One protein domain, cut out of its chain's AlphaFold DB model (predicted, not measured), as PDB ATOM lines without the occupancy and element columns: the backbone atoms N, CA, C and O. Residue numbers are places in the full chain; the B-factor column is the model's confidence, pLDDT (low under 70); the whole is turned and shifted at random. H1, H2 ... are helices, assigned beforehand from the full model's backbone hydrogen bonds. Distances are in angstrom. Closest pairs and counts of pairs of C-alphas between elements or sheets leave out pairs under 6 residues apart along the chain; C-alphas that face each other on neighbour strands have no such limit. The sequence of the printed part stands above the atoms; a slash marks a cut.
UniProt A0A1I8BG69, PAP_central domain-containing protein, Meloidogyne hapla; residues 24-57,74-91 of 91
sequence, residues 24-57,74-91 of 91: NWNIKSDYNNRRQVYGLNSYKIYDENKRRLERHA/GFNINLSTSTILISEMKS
ATOM      1  N   ASN A  24     188.392 -33.115 157.015       58.31
ATOM      2  CA  ASN A  24     188.017 -32.986 158.413       58.31
ATOM      3  C   ASN A  24     186.595 -32.421 158.467       58.31
ATOM      4  O   ASN A  24     186.364 -31.237 158.721       58.31
ATOM      5  N   TRP A  25     185.628 -33.291 158.178       58.06
ATOM      6  CA  TRP A  25     184.210 -33.064 158.386       58.06
ATOM      7  C   TRP A  25     183.996 -32.887 159.881       58.06
ATOM      8  O   TRP A  25     183.648 -33.819 160.602       58.06
ATOM      9  N   ASN A  26     184.243 -31.681 160.384       65.81
ATOM     10  CA  ASN A  26     183.816 -31.315 161.713       65.81
ATOM     11  C   ASN A  26     182.289 -31.292 161.665       65.81
ATOM     12  O   ASN A  26     181.683 -30.270 161.348       65.81
ATOM     13  N   ILE A  27     181.684 -32.452 161.934       58.69
ATOM     14  CA  ILE A  27     180.245 -32.713 161.855       58.69
ATOM     15  C   ILE A  27     179.479 -31.624 162.604       58.69
ATOM     16  O   ILE A  27     178.416 -31.204 162.167       58.69
ATOM     17  N   LYS A  28     180.052 -31.098 163.694       59.72
ATOM     18  CA  LYS A  28     179.462 -30.016 164.480       59.72
ATOM     19  C   LYS A  28     179.476 -28.674 163.744       59.72
ATOM     20  O   LYS A  28     178.491 -27.947 163.810       59.72
ATOM     21  N   SER A  29     180.553 -28.347 163.029       67.44
ATOM     22  CA  SER A  29     180.633 -27.128 162.214       67.44
ATOM     23  C   SER A  29     179.765 -27.211 160.960       67.44
ATOM     24  O   SER A  29     179.086 -26.240 160.647       67.44
ATOM     25  N   ASP A  30     179.749 -28.354 160.269       64.81
ATOM     26  CA  ASP A  30     178.890 -28.560 159.095       64.81
ATOM     27  C   ASP A  30     177.407 -28.566 159.499       64.81
ATOM     28  O   ASP A  30     176.594 -27.866 158.902       64.81
ATOM     29  N   TYR A  31     177.058 -29.239 160.602       61.59
ATOM     30  CA  TYR A  31     175.720 -29.167 161.192       61.59
ATOM     31  C   TYR A  31     175.327 -27.729 161.536       61.59
ATOM     32  O   TYR A  31     174.230 -27.306 161.186       61.59
ATOM     33  N   ASN A  32     176.208 -26.953 162.173       66.38
ATOM     34  CA  ASN A  32     175.916 -25.562 162.523       66.38
ATOM     35  C   ASN A  32     175.777 -24.663 161.284       66.38
ATOM     36  O   ASN A  32     174.857 -23.849 161.250       66.38
ATOM     37  N   ASN A  33     176.612 -24.845 160.257       67.69
ATOM     38  CA  ASN A  33     176.499 -24.124 158.986       67.69
ATOM     39  C   ASN A  33     175.185 -24.455 158.281       67.69
ATOM     40  O   ASN A  33     174.435 -23.554 157.911       67.69
ATOM     41  N   ARG A  34     174.836 -25.741 158.177       61.16
ATOM     42  CA  ARG A  34     173.546 -26.178 157.629       61.16
ATOM     43  C   ARG A  34     172.385 -25.658 158.469       61.16
ATOM     44  O   ARG A  34     171.392 -25.202 157.918       61.16
ATOM     45  N   ARG A  35     172.499 -25.631 159.797       62.72
ATOM     46  CA  ARG A  35     171.471 -25.068 160.683       62.72
ATOM     47  C   ARG A  35     171.340 -23.553 160.545       62.72
ATOM     48  O   ARG A  35     170.257 -23.049 160.789       62.72
ATOM     49  N   GLN A  36     172.381 -22.814 160.164       64.19
ATOM     50  CA  GLN A  36     172.268 -21.381 159.864       64.19
ATOM     51  C   GLN A  36     171.655 -21.141 158.478       64.19
ATOM     52  O   GLN A  36     170.732 -20.343 158.356       64.19
ATOM     53  N   VAL A  37     172.098 -21.890 157.465       61.66
ATOM     54  CA  VAL A  37     171.585 -21.810 156.085       61.66
ATOM     55  C   VAL A  37     170.115 -22.234 156.006       61.66
ATOM     56  O   VAL A  37     169.312 -21.595 155.330       61.66
ATOM     57  N   TYR A  38     169.739 -23.287 156.731       55.12
ATOM     58  CA  TYR A  38     168.388 -23.841 156.720       55.12
ATOM     59  C   TYR A  38     167.547 -23.429 157.932       55.12
ATOM     60  O   TYR A  38     166.347 -23.651 157.914       55.12
ATOM     61  N   GLY A  39     168.106 -22.823 158.983       54.56
ATOM     62  CA  GLY A  39     167.391 -22.573 160.247       54.56
ATOM     63  C   GLY A  39     166.322 -21.489 160.195       54.56
ATOM     64  O   GLY A  39     165.370 -21.562 160.965       54.56
ATOM     65  N   LEU A  40     166.437 -20.525 159.278       52.12
ATOM     66  CA  LEU A  40     165.433 -19.469 159.071       52.12
ATOM     67  C   LEU A  40     164.319 -19.873 158.086       52.12
ATOM     68  O   LEU A  40     163.257 -19.262 158.090       52.12
ATOM     69  N   ASN A  41     164.526 -20.931 157.291       53.09
ATOM     70  CA  ASN A  41     163.567 -21.454 156.302       53.09
ATOM     71  C   ASN A  41     163.212 -22.937 156.530       53.09
ATOM     72  O   ASN A  41     162.617 -23.577 155.661       53.09
ATOM     73  N   SER A  42     163.573 -23.492 157.689       51.56
ATOM     74  CA  SER A  42     163.518 -24.929 157.988       51.56
ATOM     75  C   SER A  42     162.112 -25.489 157.852       51.56
ATOM     76  O   SER A  42     161.949 -26.558 157.279       51.56
ATOM     77  N   TYR A  43     161.098 -24.737 158.280       51.34
ATOM     78  CA  TYR A  43     159.697 -25.132 158.139       51.34
ATOM     79  C   TYR A  43     159.242 -25.187 156.676       51.34
ATOM     80  O   TYR A  43     158.635 -26.172 156.270       51.34
ATOM     81  N   LYS A  44     159.601 -24.196 155.846       56.12
ATOM     82  CA  LYS A  44     159.242 -24.193 154.415       56.12
ATOM     83  C   LYS A  44     159.946 -25.306 153.641       56.12
ATOM     84  O   LYS A  44     159.309 -25.991 152.850       56.12
ATOM     85  N   ILE A  45     161.239 -25.511 153.889       57.03
ATOM     86  CA  ILE A  45     162.037 -26.543 153.209       57.03
ATOM     87  C   ILE A  45     161.631 -27.945 153.680       57.03
ATOM     88  O   ILE A  45     161.586 -28.872 152.872       57.03
ATOM     89  N   TYR A  46     161.316 -28.116 154.966       57.31
ATOM     90  CA  TYR A  46     160.781 -29.369 155.490       57.31
ATOM     91  C   TYR A  46     159.430 -29.693 154.856       57.31
ATOM     92  O   TYR A  46     159.268 -30.797 154.346       57.31
ATOM     93  N   ASP A  47     158.501 -28.736 154.799       60.62
ATOM     94  CA  ASP A  47     157.182 -28.949 154.195       60.62
ATOM     95  C   ASP A  47     157.258 -29.217 152.690       60.62
ATOM     96  O   ASP A  47     156.552 -30.086 152.177       60.62
ATOM     97  N   GLU A  48     158.124 -28.516 151.959       64.06
ATOM     98  CA  GLU A  48     158.275 -28.717 150.519       64.06
ATOM     99  C   GLU A  48     158.926 -30.068 150.194       64.06
ATOM    100  O   GLU A  48     158.425 -30.807 149.340       64.06
ATOM    101  N   ASN A  49     159.981 -30.446 150.921       64.19
ATOM    102  CA  ASN A  49     160.610 -31.756 150.764       64.19
ATOM    103  C   ASN A  49     159.700 -32.888 151.238       64.19
ATOM    104  O   ASN A  49     159.637 -33.916 150.573       64.19
ATOM    105  N   LYS A  50     158.947 -32.698 152.325       66.00
ATOM    106  CA  LYS A  50     157.937 -33.651 152.793       66.00
ATOM    107  C   LYS A  50     156.855 -33.853 151.736       66.00
ATOM    108  O   LYS A  50     156.631 -34.984 151.333       66.00
ATOM    109  N   ARG A  51     156.281 -32.781 151.181       65.31
ATOM    110  CA  ARG A  51     155.299 -32.866 150.079       65.31
ATOM    111  C   ARG A  51     155.877 -33.489 148.810       65.31
ATOM    112  O   ARG A  51     155.141 -34.067 148.011       65.31
ATOM    113  N   ARG A  52     157.176 -33.320 148.555       62.69
ATOM    114  CA  ARG A  52     157.864 -33.965 147.430       62.69
ATOM    115  C   ARG A  52     158.045 -35.460 147.694       62.69
ATOM    116  O   ARG A  52     157.713 -36.261 146.830       62.69
ATOM    117  N   LEU A  53     158.487 -35.835 148.892       61.84
ATOM    118  CA  LEU A  53     158.620 -37.225 149.327       61.84
ATOM    119  C   LEU A  53     157.267 -37.941 149.364       61.84
ATOM    120  O   LEU A  53     157.175 -39.041 148.847       61.84
ATOM    121  N   GLU A  54     156.210 -37.307 149.871       63.81
ATOM    122  CA  GLU A  54     154.840 -37.840 149.869       63.81
ATOM    123  C   GLU A  54     154.329 -38.080 148.442       63.81
ATOM    124  O   GLU A  54     153.759 -39.131 148.153       63.81
ATOM    125  N   ARG A  55     154.611 -37.162 147.505       63.09
ATOM    126  CA  ARG A  55     154.311 -37.366 146.078       63.09
ATOM    127  C   ARG A  55     155.049 -38.563 145.479       63.09
ATOM    128  O   ARG A  55     154.490 -39.214 144.606       63.09
ATOM    129  N   HIS A  56     156.266 -38.853 145.937       59.91
ATOM    130  CA  HIS A  56     157.042 -40.019 145.500       59.91
ATOM    131  C   HIS A  56     156.721 -41.305 146.281       59.91
ATOM    132  O   HIS A  56     156.994 -42.387 145.774       59.91
ATOM    133  N   ALA A  57     156.149 -41.199 147.484       60.31
ATOM    134  CA  ALA A  57     155.762 -42.328 148.330       60.31
ATOM    135  C   ALA A  57     154.404 -42.922 147.931       60.31
ATOM    136  O   ALA A  57     154.148 -44.102 148.169       60.31
ATOM    137  N   GLY A  74     153.328 -53.385 140.904       87.06
ATOM    138  CA  GLY A  74     153.797 -52.106 140.357       87.06
ATOM    139  C   GLY A  74     154.549 -51.224 141.362       87.06
ATOM    140  O   GLY A  74     154.671 -50.022 141.143       87.06
ATOM    141  N   PHE A  75     155.028 -51.774 142.483       86.50
ATOM    142  CA  PHE A  75     155.606 -50.994 143.589       86.50
ATOM    143  C   PHE A  75     156.855 -50.174 143.218       86.50
ATOM    144  O   PHE A  75     157.115 -49.152 143.845       86.50
ATOM    145  N   ASN A  76     157.605 -50.590 142.194       86.44
ATOM    146  CA  ASN A  76     158.796 -49.877 141.714       86.44
ATOM    147  C   ASN A  76     158.487 -48.761 140.703       86.44
ATOM    148  O   ASN A  76     159.401 -48.047 140.282       86.44
ATOM    149  N   ILE A  77     157.229 -48.607 140.280       88.44
ATOM    150  CA  ILE A  77     156.852 -47.580 139.310       88.44
ATOM    151  C   ILE A  77     156.819 -46.228 140.023       88.44
ATOM    152  O   ILE A  77     156.014 -45.999 140.927       88.44
ATOM    153  N   ASN A  78     157.692 -45.318 139.589       87.56
ATOM    154  CA  ASN A  78     157.715 -43.935 140.049       87.56
ATOM    155  C   ASN A  78     157.108 -42.997 138.992       87.56
ATOM    156  O   ASN A  78     156.732 -43.425 137.903       87.56
ATOM    157  N   LEU A  79     157.020 -41.705 139.321       84.94
ATOM    158  CA  LEU A  79     156.388 -40.697 138.463       84.94
ATOM    159  C   LEU A  79     157.036 -40.601 137.069       84.94
ATOM    160  O   LEU A  79     156.352 -40.375 136.074       84.94
ATOM    161  N   SER A  80     158.358 -40.768 136.989       86.50
ATOM    162  CA  SER A  80     159.081 -40.718 135.716       86.50
ATOM    163  C   SER A  80     158.736 -41.932 134.852       86.50
ATOM    164  O   SER A  80     158.360 -41.793 133.691       86.50
ATOM    165  N   THR A  81     158.778 -43.132 135.442       90.19
ATOM    166  CA  THR A  81     158.465 -44.380 134.732       90.19
ATOM    167  C   THR A  81     157.005 -44.445 134.295       90.19
ATOM    168  O   THR A  81     156.738 -44.862 133.172       90.19
ATOM    169  N   SER A  82     156.058 -43.997 135.127       90.31
ATOM    170  CA  SER A  82     154.638 -43.966 134.751       90.31
ATOM    171  C   SER A  82     154.375 -43.025 133.574       90.31
ATOM    172  O   SER A  82     153.603 -43.365 132.682       90.31
ATOM    173  N   THR A  83     155.059 -41.878 133.523       90.81
ATOM    174  CA  THR A  83     154.931 -40.921 132.415       90.81
ATOM    175  C   THR A  83     155.379 -41.537 131.087       90.81
ATOM    176  O   THR A  83     154.684 -41.394 130.082       90.81
ATOM    177  N   ILE A  84     156.499 -42.270 131.089       93.50
ATOM    178  CA  ILE A  84     156.997 -42.983 129.904       93.50
ATOM    179  C   ILE A  84     156.000 -44.067 129.480       93.50
ATOM    180  O   ILE A  84     155.594 -44.098 128.324       93.50
ATOM    181  N   LEU A  85     155.533 -44.900 130.418       93.06
ATOM    182  CA  LEU A  85     154.565 -45.965 130.130       93.06
ATOM    183  C   LEU A  85     153.268 -45.426 129.504       93.06
ATOM    184  O   LEU A  85     152.767 -46.004 128.545       93.06
ATOM    185  N   ILE A  86     152.741 -44.300 130.001       92.94
ATOM    186  CA  ILE A  86     151.556 -43.646 129.418       92.94
ATOM    187  C   ILE A  86     151.825 -43.176 127.983       92.94
ATOM    188  O   ILE A  86     150.923 -43.234 127.149       92.94
ATOM    189  N   SER A  87     153.028 -42.672 127.701       94.94
ATOM    190  CA  SER A  87     153.409 -42.226 126.355       94.94
ATOM    191  C   SER A  87     153.457 -43.393 125.370       94.94
ATOM    192  O   SER A  87     152.907 -43.290 124.275       94.94
ATOM    193  N   GLU A  88     154.060 -44.511 125.778       95.25
ATOM    194  CA  GLU A  88     154.129 -45.736 124.973       95.25
ATOM    195  C   GLU A  88     152.732 -46.299 124.680       95.25
ATOM    196  O   GLU A  88     152.448 -46.688 123.558       95.25
ATOM    197  N   MET A  89     151.810 -46.275 125.652       93.06
ATOM    198  CA  MET A  89     150.433 -46.758 125.453       93.06
ATOM    199  C   MET A  89     149.609 -45.936 124.450       93.06
ATOM    200  O   MET A  89     148.575 -46.410 123.984       93.06
ATOM    201  N   LYS A  90     149.998 -44.684 124.186       88.25
ATOM    202  CA  LYS A  90     149.291 -43.775 123.268       88.25
ATOM    203  C   LYS A  90     149.865 -43.775 121.848       88.25
ATOM    204  O   LYS A  90     149.259 -43.136 120.986       88.25
ATOM    205  N   SER A  91     151.027 -44.393 121.653       66.31
ATOM    206  CA  SER A  91     151.735 -44.478 120.369       66.31
ATOM    207  C   SER A  91     151.224 -45.659 119.550       66.31
ATOM    208  O   SER A  91     151.187 -45.516 118.309       66.31
TER     209      SER A  91
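AT A GLANCE: This is residues 24 to 57 and 74 to 91 of the 91 residues of the protein "PAP_central domain-containing protein" of Meloidogyne hapla (UniProt A0A1I8BG69). Three helices are strung out end to end in an open line with no common core: H1 and H2 meet near their ends as an L, and H3 begins near the far end of H2, beyond a cut in the printed part, and runs on roughly the same way. H2 and H3 make most of the length, and H1 is the short limb of the L at one end. The printed part has 52 residues with three named helices in the order H1, H2, H3 and no named strand; its class is all helix. It is extended, with a radius of gyration of the C-alphas of 18.4 A, and its C-alphas span 53 by 27 by 19 A.

IN THESE COORDINATES: The printed part begins at Asn 24, whose C-alpha is at (188.017, -32.986, 158.413). H1 covers residues 27 to 39 and measures 16.5 A from its first to its last C-alpha; C-alpha 27 is at (180.245, -32.713, 161.855). After a tight link of 2 residues, H2 covers residues 42 to 57, the longest helix with 16 residues and 21.4 A. Its last C-alpha, that of Ala 57, is at (155.762, -42.328, 148.330). Printing resumes at Gly 74, and H3 covers residues 79 to 89 over 15.5 A, ending with C-alpha 89 at (150.433, -46.758, 125.453).

HOW THE PARTS SIT: H1 and H2 are close but not clearly touching; their closest C-alphas, those of Tyr 38 and Ile 45, are 7.7 A apart. Their lines are about perpendicular, at 86 degrees. H2 and H3 are also close but not clearly touching, with the closest C-alphas, those of His 56 and Leu 79, 7.1 A apart. They run the same way at a steep tilt of 36 degrees, only just steep. H1 and H3 are apart. In H1, H2 and H3 every pair of O i and N i+4 is within hydrogen-bond range.

THE WHOLE: The outline is elongated, and the two C-alphas farthest apart, those of Lys 28 and Ser 91, are 54.1 A from each other. Residues 58 to 73 are not printed, and C-alphas 57 and 74 are 12.8 A apart across this cut, which falls in the link from H2 to H3. Among the stretches that stand free are residues 24 to 37, of which 27 to 37 belong to H1, and residues 86 to 91, of which 86 to 89 belong to H3. The mean pLDDT of the printed part is 70.3; residues 24 to 57 and residue 91 are under 70, while H3 has a mean of 91. Ser 91 is the chain's last residue.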